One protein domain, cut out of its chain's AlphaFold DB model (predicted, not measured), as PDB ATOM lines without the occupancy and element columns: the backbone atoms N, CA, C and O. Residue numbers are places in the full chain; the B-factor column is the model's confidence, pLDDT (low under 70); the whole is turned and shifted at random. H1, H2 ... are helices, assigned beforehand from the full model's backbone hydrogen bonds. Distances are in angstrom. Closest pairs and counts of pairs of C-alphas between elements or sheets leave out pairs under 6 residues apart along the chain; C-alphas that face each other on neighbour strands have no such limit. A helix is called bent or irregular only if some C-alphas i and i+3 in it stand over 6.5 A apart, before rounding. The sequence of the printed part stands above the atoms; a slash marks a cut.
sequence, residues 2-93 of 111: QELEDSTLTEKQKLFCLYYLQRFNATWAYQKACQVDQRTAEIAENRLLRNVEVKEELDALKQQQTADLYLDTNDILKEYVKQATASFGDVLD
ATOM      1  N   GLN A   2     206.346 220.221 149.182       52.12
ATOM      2  CA  GLN A   2     207.003 221.536 149.135       52.12
ATOM      3  C   GLN A   2     207.818 221.763 147.839       52.12
ATOM      4  O   GLN A   2     207.742 222.833 147.256       52.12
ATOM      5  N   GLU A   3     208.477 220.727 147.303       60.12
ATOM      6  CA  GLU A   3     209.218 220.820 146.026       60.12
ATOM      7  C   GLU A   3     208.322 221.112 144.808       60.12
ATOM      8  O   GLU A   3     208.714 221.853 143.908       60.12
ATOM      9  N   LEU A   4     207.082 220.611 144.803       73.50
ATOM     10  CA  LEU A   4     206.158 220.838 143.692       73.50
ATOM     11  C   LEU A   4     205.703 222.306 143.640       73.50
ATOM     12  O   LEU A   4     205.496 222.853 142.552       73.50
ATOM     13  N   GLU A   5     205.549 222.959 144.796       71.88
ATOM     14  CA  GLU A   5     205.193 224.382 144.887       71.88
ATOM     15  C   GLU A   5     206.287 225.278 144.296       71.88
ATOM     16  O   GLU A   5     205.956 226.213 143.566       71.88
ATOM     17  N   ASP A   6     207.557 224.914 144.478       77.94
ATOM     18  CA  ASP A   6     208.715 225.671 143.987       77.94
ATOM     19  C   ASP A   6     209.070 225.394 142.511       77.94
ATOM     20  O   ASP A   6     209.893 226.099 141.921       77.94
ATOM     21  N   SER A   7     208.439 224.398 141.876       85.38
ATOM     22  CA  SER A   7     208.678 224.078 140.461       85.38
ATOM     23  C   SER A   7     208.219 225.193 139.501       85.38
ATOM     24  O   SER A   7     207.211 225.873 139.731       85.38
ATOM     25  N   THR A   8     208.919 225.325 138.364       89.44
ATOM     26  CA  THR A   8     208.574 226.235 137.244       89.44
ATOM     27  C   THR A   8     207.338 225.791 136.460       89.44
ATOM     28  O   THR A   8     206.861 226.509 135.577       89.44
ATOM     29  N   LEU A   9     206.811 224.607 136.779       94.50
ATOM     30  CA  LEU A   9     205.644 224.035 136.138       94.50
ATOM     31  C   LEU A   9     204.410 224.909 136.352       94.50
ATOM     32  O   LEU A   9     204.178 225.485 137.411       94.50
ATOM     33  N   THR A  10     203.545 224.947 135.347       95.38
ATOM     34  CA  THR A  10     202.208 225.521 135.507       95.38
ATOM     35  C   THR A  10     201.366 224.675 136.460       95.38
ATOM     36  O   THR A  10     201.531 223.457 136.533       95.38
ATOM     37  N   GLU A  11     200.363 225.279 137.099       94.25
ATOM     38  CA  GLU A  11     199.424 224.563 137.981       94.25
ATOM     39  C   GLU A  11     198.811 223.309 137.336       94.25
ATOM     40  O   GLU A  11     198.668 222.267 137.973       94.25
ATOM     41  N   LYS A  12     198.512 223.354 136.031       95.19
ATOM     42  CA  LYS A  12     197.994 222.185 135.300       95.19
ATOM     43  C   LYS A  12     199.034 221.074 135.161       95.19
ATOM     44  O   LYS A  12     198.682 219.904 135.250       95.19
ATOM     45  N   GLN A  13     200.301 221.416 134.945       96.12
ATOM     46  CA  GLN A  13     201.389 220.437 134.897       96.12
ATOM     47  C   GLN A  13     201.639 219.818 136.275       96.12
ATOM     48  O   GLN A  13     201.774 218.599 136.367       96.12
ATOM     49  N   LYS A  14     201.610 220.627 137.341       95.25
ATOM     50  CA  LYS A  14     201.711 220.149 138.729       95.25
ATOM     51  C   LYS A  14     200.583 219.163 139.052       95.25
ATOM     52  O   LYS A  14     200.841 218.033 139.464       95.25
ATOM     53  N   LEU A  15     199.334 219.539 138.758       96.06
ATOM     54  CA  LEU A  15     198.166 218.662 138.913       96.06
ATOM     55  C   LEU A  15     198.280 217.383 138.082       96.06
ATOM     56  O   LEU A  15     197.956 216.302 138.571       96.06
ATOM     57  N   PHE A  16     198.754 217.484 136.839       96.94
ATOM     58  CA  PHE A  16     198.988 216.315 135.995       96.94
ATOM     59  C   PHE A  16     199.972 215.341 136.650       96.94
ATOM     60  O   PHE A  16     199.677 214.150 136.701       96.94
ATOM     61  N   CYS A  17     201.093 215.829 137.191       95.88
ATOM     62  CA  CYS A  17     202.087 214.986 137.859       95.88
ATOM     63  C   CYS A  17     201.483 214.246 139.059       95.88
ATOM     64  O   CYS A  17     201.608 213.024 139.157       95.88
ATOM     65  N   LEU A  18     200.747 214.962 139.915       94.62
ATOM     66  CA  LEU A  18     200.070 214.380 141.078       94.62
ATOM     67  C   LEU A  18     199.057 213.298 140.680       94.62
ATOM     68  O   LEU A  18     199.084 212.187 141.213       94.62
ATOM     69  N   TYR A  19     198.180 213.588 139.714       96.50
ATOM     70  CA  TYR A  19     197.194 212.611 139.248       96.50
ATOM     71  C   TYR A  19     197.837 211.426 138.530       96.50
ATOM     72  O   TYR A  19     197.345 210.301 138.641       96.50
ATOM     73  N   TYR A  20     198.932 211.655 137.803       96.75
ATOM     74  CA  TYR A  20     199.645 210.589 137.122       96.75
ATOM     75  C   TYR A  20     200.235 209.604 138.128       96.75
ATOM     76  O   TYR A  20     200.003 208.410 137.983       96.75
ATOM     77  N   LEU A  21     200.900 210.067 139.186       94.38
ATOM     78  CA  LEU A  21     201.492 209.179 140.198       94.38
ATOM     79  C   LEU A  21     200.458 208.358 140.972       94.38
ATOM     80  O   LEU A  21     200.759 207.265 141.438       94.38
ATOM     81  N   GLN A  22     199.220 208.842 141.069       93.44
ATOM     82  CA  GLN A  22     198.153 208.104 141.738       93.44
ATOM     83  C   GLN A  22     197.749 206.821 140.992       93.44
ATOM     84  O   GLN A  22     197.309 205.858 141.620       93.44
ATOM     85  N   ARG A  23     197.806 206.812 139.652       94.25
ATOM     86  CA  ARG A  23     197.224 205.728 138.828       94.25
ATOM     87  C   ARG A  23     198.100 205.246 137.677       94.25
ATOM     88  O   ARG A  23     197.703 204.324 136.971       94.25
ATOM     89  N   PHE A  24     199.222 205.910 137.435       94.94
ATOM     90  CA  PHE A  24     200.090 205.744 136.269       94.94
ATOM     91  C   PHE A  24     199.327 205.776 134.933       94.94
ATOM     92  O   PHE A  24     199.711 205.136 133.956       94.94
ATOM     93  N   ASN A  25     198.236 206.549 134.881       96.56
ATOM     94  CA  ASN A  25     197.379 206.699 133.708       96.56
ATOM     95  C   ASN A  25     197.426 208.150 133.217       96.56
ATOM     96  O   ASN A  25     196.833 209.042 133.826       96.56
ATOM     97  N   ALA A  26     198.139 208.376 132.113       96.94
ATOM     98  CA  ALA A  26     198.386 209.709 131.569       96.94
ATOM     99  C   ALA A  26     197.120 210.368 131.023       96.94
ATOM    100  O   ALA A  26     196.871 211.536 131.310       96.94
ATOM    101  N   THR A  27     196.287 209.621 130.301       97.75
ATOM    102  CA  THR A  27     195.027 210.136 129.763       97.75
ATOM    103  C   THR A  27     194.123 210.615 130.896       97.75
ATOM    104  O   THR A  27     193.683 211.763 130.895       97.75
ATOM    105  N   TRP A  28     193.917 209.781 131.918       97.50
ATOM    106  CA  TRP A  28     193.093 210.129 133.074       97.50
ATOM    107  C   TRP A  28     193.663 211.320 133.855       97.50
ATOM    108  O   TRP A  28     192.920 212.229 134.227       97.50
ATOM    109  N   ALA A  29     194.981 211.352 134.064       97.62
ATOM    110  CA  ALA A  29     195.645 212.461 134.738       97.62
ATOM    111  C   ALA A  29     195.480 213.779 133.970       97.62
ATOM    112  O   ALA A  29     195.153 214.808 134.564       97.62
ATOM    113  N   TYR A  30     195.625 213.740 132.642       97.69
ATOM    114  CA  TYR A  30     195.430 214.903 131.780       97.69
ATOM    115  C   TYR A  30     193.984 215.392 131.820       97.69
ATOM    116  O   TYR A  30     193.745 216.591 131.962       97.69
ATOM    117  N   GLN A  31     193.008 214.480 131.757       97.38
ATOM    118  CA  GLN A  31     191.594 214.832 131.890       97.38
ATOM    119  C   GLN A  31     191.311 215.544 133.212       97.38
ATOM    120  O   GLN A  31     190.591 216.540 133.223       97.38
ATOM    121  N   LYS A  32     191.878 215.067 134.325       97.12
ATOM    122  CA  LYS A  32     191.668 215.679 135.642       97.12
ATOM    123  C   LYS A  32     192.358 217.032 135.783       97.12
ATOM    124  O   LYS A  32     191.735 217.965 136.279       97.12
ATOM    125  N   ALA A  33     193.589 217.159 135.298       96.62
ATOM    126  CA  ALA A  33     194.344 218.405 135.375       96.62
ATOM    127  C   ALA A  33     193.785 219.506 134.454       96.62
ATOM    128  O   ALA A  33     193.720 220.675 134.835       96.62
ATOM    129  N   CYS A  34     193.374 219.139 133.238       94.62
ATOM    130  CA  CYS A  34     192.959 220.090 132.205       94.62
ATOM    131  C   CYS A  34     191.438 220.219 132.044       94.62
ATOM    132  O   CYS A  34     191.010 221.142 131.357       94.62
ATOM    133  N   GLN A  35     190.644 219.337 132.666       96.00
ATOM    134  CA  GLN A  35     189.175 219.285 132.575       96.00
ATOM    135  C   GLN A  35     188.664 219.170 131.130       96.00
ATOM    136  O   GLN A  35     187.761 219.888 130.708       96.00
ATOM    137  N   VAL A  36     189.265 218.260 130.360       95.75
ATOM    138  CA  VAL A  36     188.927 218.006 128.949       95.75
ATOM    139  C   VAL A  36     188.299 216.627 128.754       95.75
ATOM    140  O   VAL A  36     188.398 215.752 129.618       95.75
ATOM    141  N   ASP A  37     187.671 216.421 127.597       95.69
ATOM    142  CA  ASP A  37     187.177 215.108 127.196       95.69
ATOM    143  C   ASP A  37     188.326 214.117 126.937       95.69
ATOM    144  O   ASP A  37     189.497 214.480 126.798       95.69
ATOM    145  N   GLN A  38     187.977 212.834 126.881       94.12
ATOM    146  CA  GLN A  38     188.946 211.750 126.735       94.12
ATOM    147  C   GLN A  38     189.738 211.827 125.435       94.12
ATOM    148  O   GLN A  38     190.954 211.668 125.465       94.12
ATOM    149  N   ARG A  39     189.082 212.133 124.315       95.75
ATOM    150  CA  ARG A  39     189.742 212.170 123.010       95.75
ATOM    151  C   ARG A  39     190.774 213.289 122.956       95.75
ATOM    152  O   ARG A  39     191.867 213.092 122.433       95.75
ATOM    153  N   THR A  40     190.448 214.449 123.520       94.81
ATOM    154  CA  THR A  40     191.407 215.552 123.646       94.81
ATOM    155  C   THR A  40     192.585 215.166 124.542       94.81
ATOM    156  O   THR A  40     193.733 215.464 124.210       94.81
ATOM    157  N   ALA A  41     192.327 214.478 125.657       96.00
ATOM    158  CA  ALA A  41     193.377 214.029 126.565       96.00
ATOM    159  C   ALA A  41     194.322 212.995 125.933       96.00
ATOM    160  O   ALA A  41     195.526 213.141 126.095       96.00
ATOM    161  N   GLU A  42     193.801 212.015 125.187       94.56
ATOM    162  CA  GLU A  42     194.576 210.955 124.505       94.56
ATOM    163  C   GLU A  42     195.533 211.468 123.417       94.56
ATOM    164  O   GLU A  42     196.446 210.773 122.978       94.56
ATOM    165  N   ILE A  43     195.288 212.677 122.914       93.94
ATOM    166  CA  ILE A  43     196.146 213.303 121.904       93.94
ATOM    167  C   ILE A  43     197.227 214.159 122.580       93.94
ATOM    168  O   ILE A  43     198.330 214.317 122.049       93.94
ATOM    169  N   ALA A  44     196.911 214.758 123.731       94.88
ATOM    170  CA  ALA A  44     197.726 215.796 124.354       94.88
ATOM    171  C   ALA A  44     198.587 215.306 125.530       94.88
ATOM    172  O   ALA A  44     199.627 215.907 125.811       94.88
ATOM    173  N   GLU A  45     198.207 214.226 126.210       95.38
ATOM    174  CA  GLU A  45     198.928 213.684 127.366       95.38
ATOM    175  C   GLU A  45     200.368 213.286 127.034       95.38
ATOM    176  O   GLU A  45     201.293 213.584 127.792       95.38
ATOM    177  N   ASN A  46     200.586 212.705 125.854       93.88
ATOM    178  CA  ASN A  46     201.911 212.315 125.382       93.88
ATOM    179  C   ASN A  46     202.853 213.515 125.241       93.88
ATOM    180  O   ASN A  46     204.066 213.377 125.409       93.88
ATOM    181  N   ARG A  47     202.314 214.708 124.963       94.75
ATOM    182  CA  ARG A  47     203.107 215.939 124.920       94.75
ATOM    183  C   ARG A  47     203.580 216.343 126.315       94.75
ATOM    184  O   ARG A  47     204.720 216.782 126.434       94.75
ATOM    185  N   LEU A  48     202.746 216.179 127.347       94.38
ATOM    186  CA  LEU A  48     203.156 216.440 128.730       94.38
ATOM    187  C   LEU A  48     204.202 215.435 129.207       94.38
ATOM    188  O   LEU A  48     205.199 215.852 129.776       94.38
ATOM    189  N   LEU A  49     204.051 214.146 128.895       94.62
ATOM    190  CA  LEU A  49     205.053 213.134 129.263       94.62
ATOM    191  C   LEU A  49     206.426 213.353 128.607       94.62
ATOM    192  O   LEU A  49     207.439 212.883 129.119       94.62
ATOM    193  N   ARG A  50     206.468 214.038 127.459       95.81
ATOM    194  CA  ARG A  50     207.713 214.394 126.757       95.81
ATOM    195  C   ARG A  50     208.277 215.749 127.174       95.81
ATOM    196  O   ARG A  50     209.379 216.086 126.748       95.81
ATOM    197  N   ASN A  51     207.532 216.542 127.941       96.00
ATOM    198  CA  ASN A  51     208.045 217.796 128.468       96.00
ATOM    199  C   ASN A  51     209.133 217.481 129.509       96.00
ATOM    200  O   ASN A  51     208.927 216.653 130.392       96.00
ATOM    201  N   VAL A  52     210.296 218.118 129.358       96.06
ATOM    202  CA  VAL A  52     211.488 217.832 130.167       96.06
ATOM    203  C   VAL A  52     211.238 218.137 131.641       96.06
ATOM    204  O   VAL A  52     211.439 217.254 132.463       96.06
ATOM    205  N   GLU A  53     210.696 219.314 131.953       95.00
ATOM    206  CA  GLU A  53     210.401 219.728 133.332       95.00
ATOM    207  C   GLU A  53     209.377 218.788 133.988       95.00
ATOM    208  O   GLU A  53     209.536 218.374 135.129       95.00
ATOM    209  N   VAL A  54     208.339 218.380 133.245       95.69
ATOM    210  CA  VAL A  54     207.328 217.427 133.742       95.69
ATOM    211  C   VAL A  54     207.952 216.064 134.026       95.69
ATOM    212  O   VAL A  54     207.585 215.402 134.993       95.69
ATOM    213  N   LYS A  55     208.876 215.616 133.176       95.38
ATOM    214  CA  LYS A  55     209.562 214.341 133.367       95.38
ATOM    215  C   LYS A  55     210.487 214.388 134.583       95.38
ATOM    216  O   LYS A  55     210.465 213.450 135.371       95.38
ATOM    217  N   GLU A  56     211.258 215.461 134.727       94.31
ATOM    218  CA  GLU A  56     212.139 215.684 135.878       94.31
ATOM    219  C   GLU A  56     211.340 215.701 137.183       94.31
ATOM    220  O   GLU A  56     211.682 214.970 138.110       94.31
ATOM    221  N   GLU A  57     210.213 216.416 137.213       94.12
ATOM    222  CA  GLU A  57     209.314 216.448 138.368       94.12
ATOM    223  C   GLU A  57     208.734 215.062 138.683       94.12
ATOM    224  O   GLU A  57     208.754 214.604 139.824       94.12
ATOM    225  N   LEU A  58     208.247 214.338 137.668       94.94
ATOM    226  CA  LEU A  58     207.741 212.979 137.854       94.94
ATOM    227  C   LEU A  58     208.811 212.031 138.395       94.94
ATOM    228  O   LEU A  58     208.486 211.137 139.174       94.94
ATOM    229  N   ASP A  59     210.061 212.174 137.967       93.94
ATOM    230  CA  ASP A  59     211.152 211.324 138.429       93.94
ATOM    231  C   ASP A  59     211.582 211.693 139.858       93.94
ATOM    232  O   ASP A  59     211.783 210.782 140.665       93.94
ATOM    233  N   ALA A  60     211.611 212.981 140.212       92.69
ATOM    234  CA  ALA A  60     211.839 213.442 141.584       92.69
ATOM    235  C   ALA A  60     210.756 212.920 142.542       92.69
ATOM    236  O   ALA A  60     211.059 212.261 143.539       92.69
ATOM    237  N   LEU A  61     209.479 213.093 142.190       92.62
ATOM    238  CA  LEU A  61     208.360 212.629 143.009       92.62
ATOM    239  C   LEU A  61     208.338 211.099 143.177       92.62
ATOM    240  O   LEU A  61     208.020 210.605 144.259       92.62
ATOM    241  N   LYS A  62     208.698 210.324 142.142       93.00
ATOM    242  CA  LYS A  62     208.838 208.857 142.261       93.00
ATOM    243  C   LYS A  62     209.975 208.467 143.197       93.00
ATOM    244  O   LYS A  62     209.825 207.509 143.956       93.00
ATOM    245  N   GLN A  63     211.109 209.163 143.124       92.94
ATOM    246  CA  GLN A  63     212.235 208.917 144.026       92.94
ATOM    247  C   GLN A  63     211.834 209.204 145.469       92.94
ATOM    248  O   GLN A  63     212.077 208.361 146.329       92.94
ATOM    249  N   GLN A  64     211.139 210.319 145.710       90.81
ATOM    250  CA  GLN A  64     210.596 210.643 147.024       90.81
ATOM    251  C   GLN A  64     209.645 209.543 147.519       90.81
ATOM    252  O   GLN A  64     209.861 208.987 148.590       90.81
ATOM    253  N   GLN A  65     208.647 209.157 146.715       90.38
ATOM    254  CA  GLN A  65     207.693 208.106 147.089       90.38
ATOM    255  C   GLN A  65     208.383 206.765 147.384       90.38
ATOM    256  O   GLN A  65     207.988 206.041 148.296       90.38
ATOM    257  N   THR A  66     209.421 206.429 146.616       92.00
ATOM    258  CA  THR A  66     210.206 205.209 146.829       92.00
ATOM    259  C   THR A  66     210.993 205.284 148.134       92.00
ATOM    260  O   THR A  66     210.998 204.317 148.891       92.00
ATOM    261  N   ALA A  67     211.635 206.419 148.418       92.31
ATOM    262  CA  ALA A  67     212.364 206.631 149.663       92.31
ATOM    263  C   ALA A  67     211.432 206.534 150.881       92.31
ATOM    264  O   ALA A  67     211.750 205.817 151.830       92.31
ATOM    265  N   ASP A  68     210.256 207.164 150.814       90.75
ATOM    266  CA  ASP A  68     209.240 207.120 151.871       90.75
ATOM    267  C   ASP A  68     208.752 205.682 152.125       90.75
ATOM    268  O   ASP A  68     208.685 205.240 153.272       90.75
ATOM    269  N   LEU A  69     208.492 204.906 151.064       92.62
ATOM    270  CA  LEU A  69     208.098 203.497 151.183       92.62
ATOM    271  C   LEU A  69     209.201 202.626 151.808       92.62
ATOM    272  O   LEU A  69     208.914 201.708 152.581       92.62
ATOM    273  N   TYR A  70     210.466 202.897 151.481       92.44
ATOM    274  CA  TYR A  70     211.604 202.206 152.089       92.44
ATOM    275  C   TYR A  70     211.728 202.510 153.582       92.44
ATOM    276  O   TYR A  70     212.019 201.602 154.362       92.44
ATOM    277  N   LEU A  71     211.517 203.765 153.988       93.12
ATOM    278  CA  LEU A  71     211.508 204.149 155.399       93.12
ATOM    279  C   LEU A  71     210.385 203.424 156.154       93.12
ATOM    280  O   LEU A  71     210.674 202.768 157.153       93.12
ATOM    281  N   ASP A  72     209.163 203.423 155.615       94.44
ATOM    282  CA  ASP A  72     208.014 202.714 156.198       94.44
ATOM    283  C   ASP A  72     208.274 201.202 156.337       94.44
ATOM    284  O   ASP A  72     208.098 200.611 157.404       94.44
ATOM    285  N   THR A  73     208.821 200.577 155.289       93.81
ATOM    286  CA  THR A  73     209.180 199.148 155.314       93.81
ATOM    287  C   THR A  73     210.229 198.845 156.388       93.81
ATOM    288  O   THR A  73     210.122 197.842 157.097       93.81
ATOM    289  N   ASN A  74     211.243 199.703 156.536       95.00
ATOM    290  CA  ASN A  74     212.265 199.541 157.569       95.00
ATOM    291  C   ASN A  74     211.682 199.648 158.979       95.00
ATOM    292  O   ASN A  74     212.127 198.931 159.874       95.00
ATOM    293  N   ASP A  75     210.703 200.518 159.191       94.75
ATOM    294  CA  ASP A  75     210.077 200.687 160.499       94.75
ATOM    295  C   ASP A  75     209.190 199.487 160.857       94.75
ATOM    296  O   ASP A  75     209.294 198.961 161.968       94.75
ATOM    297  N   ILE A  76     208.444 198.947 159.886       95.81
ATOM    298  CA  ILE A  76     207.721 197.674 160.043       95.81
ATOM    299  C   ILE A  76     208.692 196.530 160.383       95.81
ATOM    300  O   ILE A  76     208.436 195.745 161.299       95.81
ATOM    301  N   LEU A  77     209.831 196.441 159.684       95.88
ATOM    302  CA  LEU A  77     210.854 195.421 159.942       95.88
ATOM    303  C   LEU A  77     211.456 195.542 161.349       95.88
ATOM    304  O   LEU A  77     211.624 194.528 162.028       95.88
ATOM    305  N   LYS A  78     211.763 196.762 161.810       95.00
ATOM    306  CA  LYS A  78     212.284 197.001 163.168       95.00
ATOM    307  C   LYS A  78     211.295 196.543 164.235       95.00
ATOM    308  O   LYS A  78     211.701 195.863 165.177       95.00
ATOM    309  N   GLU A  79     210.014 196.876 164.082       94.19
ATOM    310  CA  GLU A  79     208.976 196.442 165.021       94.19
ATOM    311  C   GLU A  79     208.812 194.919 165.017       94.19
ATOM    312  O   GLU A  79     208.713 194.304 166.081       94.19
ATOM    313  N   TYR A  80     208.888 194.281 163.847       93.50
ATOM    314  CA  TYR A  80     208.843 192.824 163.748       93.50
ATOM    315  C   TYR A  80     210.030 192.144 164.456       93.50
ATOM    316  O   TYR A  80     209.834 191.221 165.249       93.50
ATOM    317  N   VAL A  81     211.263 192.623 164.238       93.38
ATOM    318  CA  VAL A  81     212.469 192.098 164.911       93.38
ATOM    319  C   VAL A  81     212.371 192.260 166.429       93.38
ATOM    320  O   VAL A  81     212.698 191.336 167.180       93.38
ATOM    321  N   LYS A  82     211.885 193.412 166.900       91.69
ATOM    322  CA  LYS A  82     211.671 193.679 168.326       91.69
ATOM    323  C   LYS A  82     210.665 192.709 168.950       91.69
ATOM    324  O   LYS A  82     210.929 192.177 170.024       91.69
ATOM    325  N   GLN A  83     209.548 192.429 168.278       89.19
ATOM    326  CA  GLN A  83     208.557 191.458 168.760       89.19
ATOM    327  C   GLN A  83     209.112 190.027 168.795       89.19
ATOM    328  O   GLN A  83     208.935 189.324 169.789       89.19
ATOM    329  N   ALA A  84     209.816 189.600 167.741       88.94
ATOM    330  CA  ALA A  84     210.412 188.268 167.683       88.94
ATOM    331  C   ALA A  84     211.443 188.061 168.804       88.94
ATOM    332  O   ALA A  84     211.407 187.052 169.502       88.94
ATOM    333  N   THR A  85     212.330 189.037 169.018       82.06
ATOM    334  CA  THR A  85     213.359 188.968 170.068       82.06
ATOM    335  C   THR A  85     212.785 189.033 171.483       82.06
ATOM    336  O   THR A  85     213.257 188.290 172.337       82.06
ATOM    337  N   ALA A  86     211.747 189.839 171.731       84.25
ATOM    338  CA  ALA A  86     211.040 189.844 173.014       84.25
ATOM    339  C   ALA A  86     210.390 188.480 173.314       84.25
ATOM    340  O   ALA A  86     210.596 187.934 174.391       84.25
ATOM    341  N   SER A  87     209.710 187.883 172.329       70.31
ATOM    342  CA  SER A  87     209.113 186.544 172.452       70.31
ATOM    343  C   SER A  87     210.152 185.458 172.776       70.31
ATOM    344  O   SER A  87     209.914 184.605 173.629       70.31
ATOM    345  N   PHE A  88     211.342 185.502 172.161       64.88
ATOM    346  CA  PHE A  88     212.431 184.586 172.524       64.88
ATOM    347  C   PHE A  88     213.020 184.874 173.913       64.88
ATOM    348  O   PHE A  88     213.366 183.934 174.623       64.88
ATOM    349  N   GLY A  89     213.128 186.146 174.309       60.88
ATOM    350  CA  GLY A  89     213.571 186.544 175.647       60.88
ATOM    351  C   GLY A  89     212.656 186.014 176.752       60.88
ATOM    352  O   GLY A  89     213.150 185.457 177.728       60.88
ATOM    353  N   ASP A  90     211.338 186.084 176.548       57.94
ATOM    354  CA  ASP A  90     210.336 185.559 177.488       57.94
ATOM    355  C   ASP A  90     210.393 184.022 177.623       57.94
ATOM    356  O   ASP A  90     210.049 183.476 178.670       57.94
ATOM    357  N   VAL A  91     210.851 183.301 176.589       54.03
ATOM    358  CA  VAL A  91     211.027 181.832 176.617       54.03
ATOM    359  C   VAL A  91     212.369 181.417 177.238       54.03
ATOM    360  O   VAL A  91     212.462 180.340 177.830       54.03
ATOM    361  N   LEU A  92     213.410 182.250 177.130       54.78
ATOM    362  CA  LEU A  92     214.730 181.986 177.718       54.78
ATOM    363  C   LEU A  92     214.818 182.339 179.212       54.78
ATOM    364  O   LEU A  92     215.730 181.850 179.873       54.78
ATOM    365  N   ASP A  93     213.846 183.068 179.774       53.81
ATOM    366  CA  ASP A  93     213.651 183.188 181.234       53.81
ATOM    367  C   ASP A  93     213.005 181.919 181.848       53.81
ATOM    368  O   ASP A  93     212.331 181.940 182.881       53.81
TER     369      ASP A  93
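AT A GLANCE: This is residues 2 to 93 of the 111 residues of an uncharacterized protein of Levilactobacillus bambusae (UniProt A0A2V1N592). One long helix, H5, sticks out with residues 66 to 92 as an arm from a small compact head. In the head, the hairpin of H2 and H3 packs on H5 through H2, H4 crosses H3, and short H1 is near H2 and H5. The printed part has 92 residues with five named helices, H1 to H5, all helix; it is extended, radius of gyration of the C-alphas 20.5 A, spanning 69 by 27 by 18 A.

IN THESE COORDINATES: H5, residues 52 to 92, runs 59.6 A from C-alpha 52 at (211.488, 217.832, 130.167) to C-alpha 92 at (214.730, 181.986, 177.718). H2 is residues 11 to 23, 19.0 A; H3 26 to 34, 11.7 A; H4 38 to 49, 16.4 A; H1 2 to 6, 6.8 A. H4 is only just irregular: C-alphas 43 and 46 are 6.8 A apart.

HOW THE PARTS SIT: H5 touches H2 with residues 54 to 62 alone, closest C-alphas Leu 58 and Cys 17, 6.0 A, at a steep tilt of 41 degrees, the same way. H2 and H3, a hairpin, touch at Tyr 19 and Ala 29, closest C-alphas 4.8 A. H3 touches H4 about perpendicular, 81 degrees, closest C-alphas Thr 27 and Ala 41, 5.3 A. Every O i to N i+4 pair is within hydrogen-bond range in H1, H3 and H5; in H2 8 of 9, in H4 6 of 8.

THE WHOLE: The farthest C-alphas, Thr 40 and Asp 93, are 69.7 A apart. The printed part has no cut, and its four links are tight. pLDDT is under 70 at residues 2 to 3 and 88 to 93.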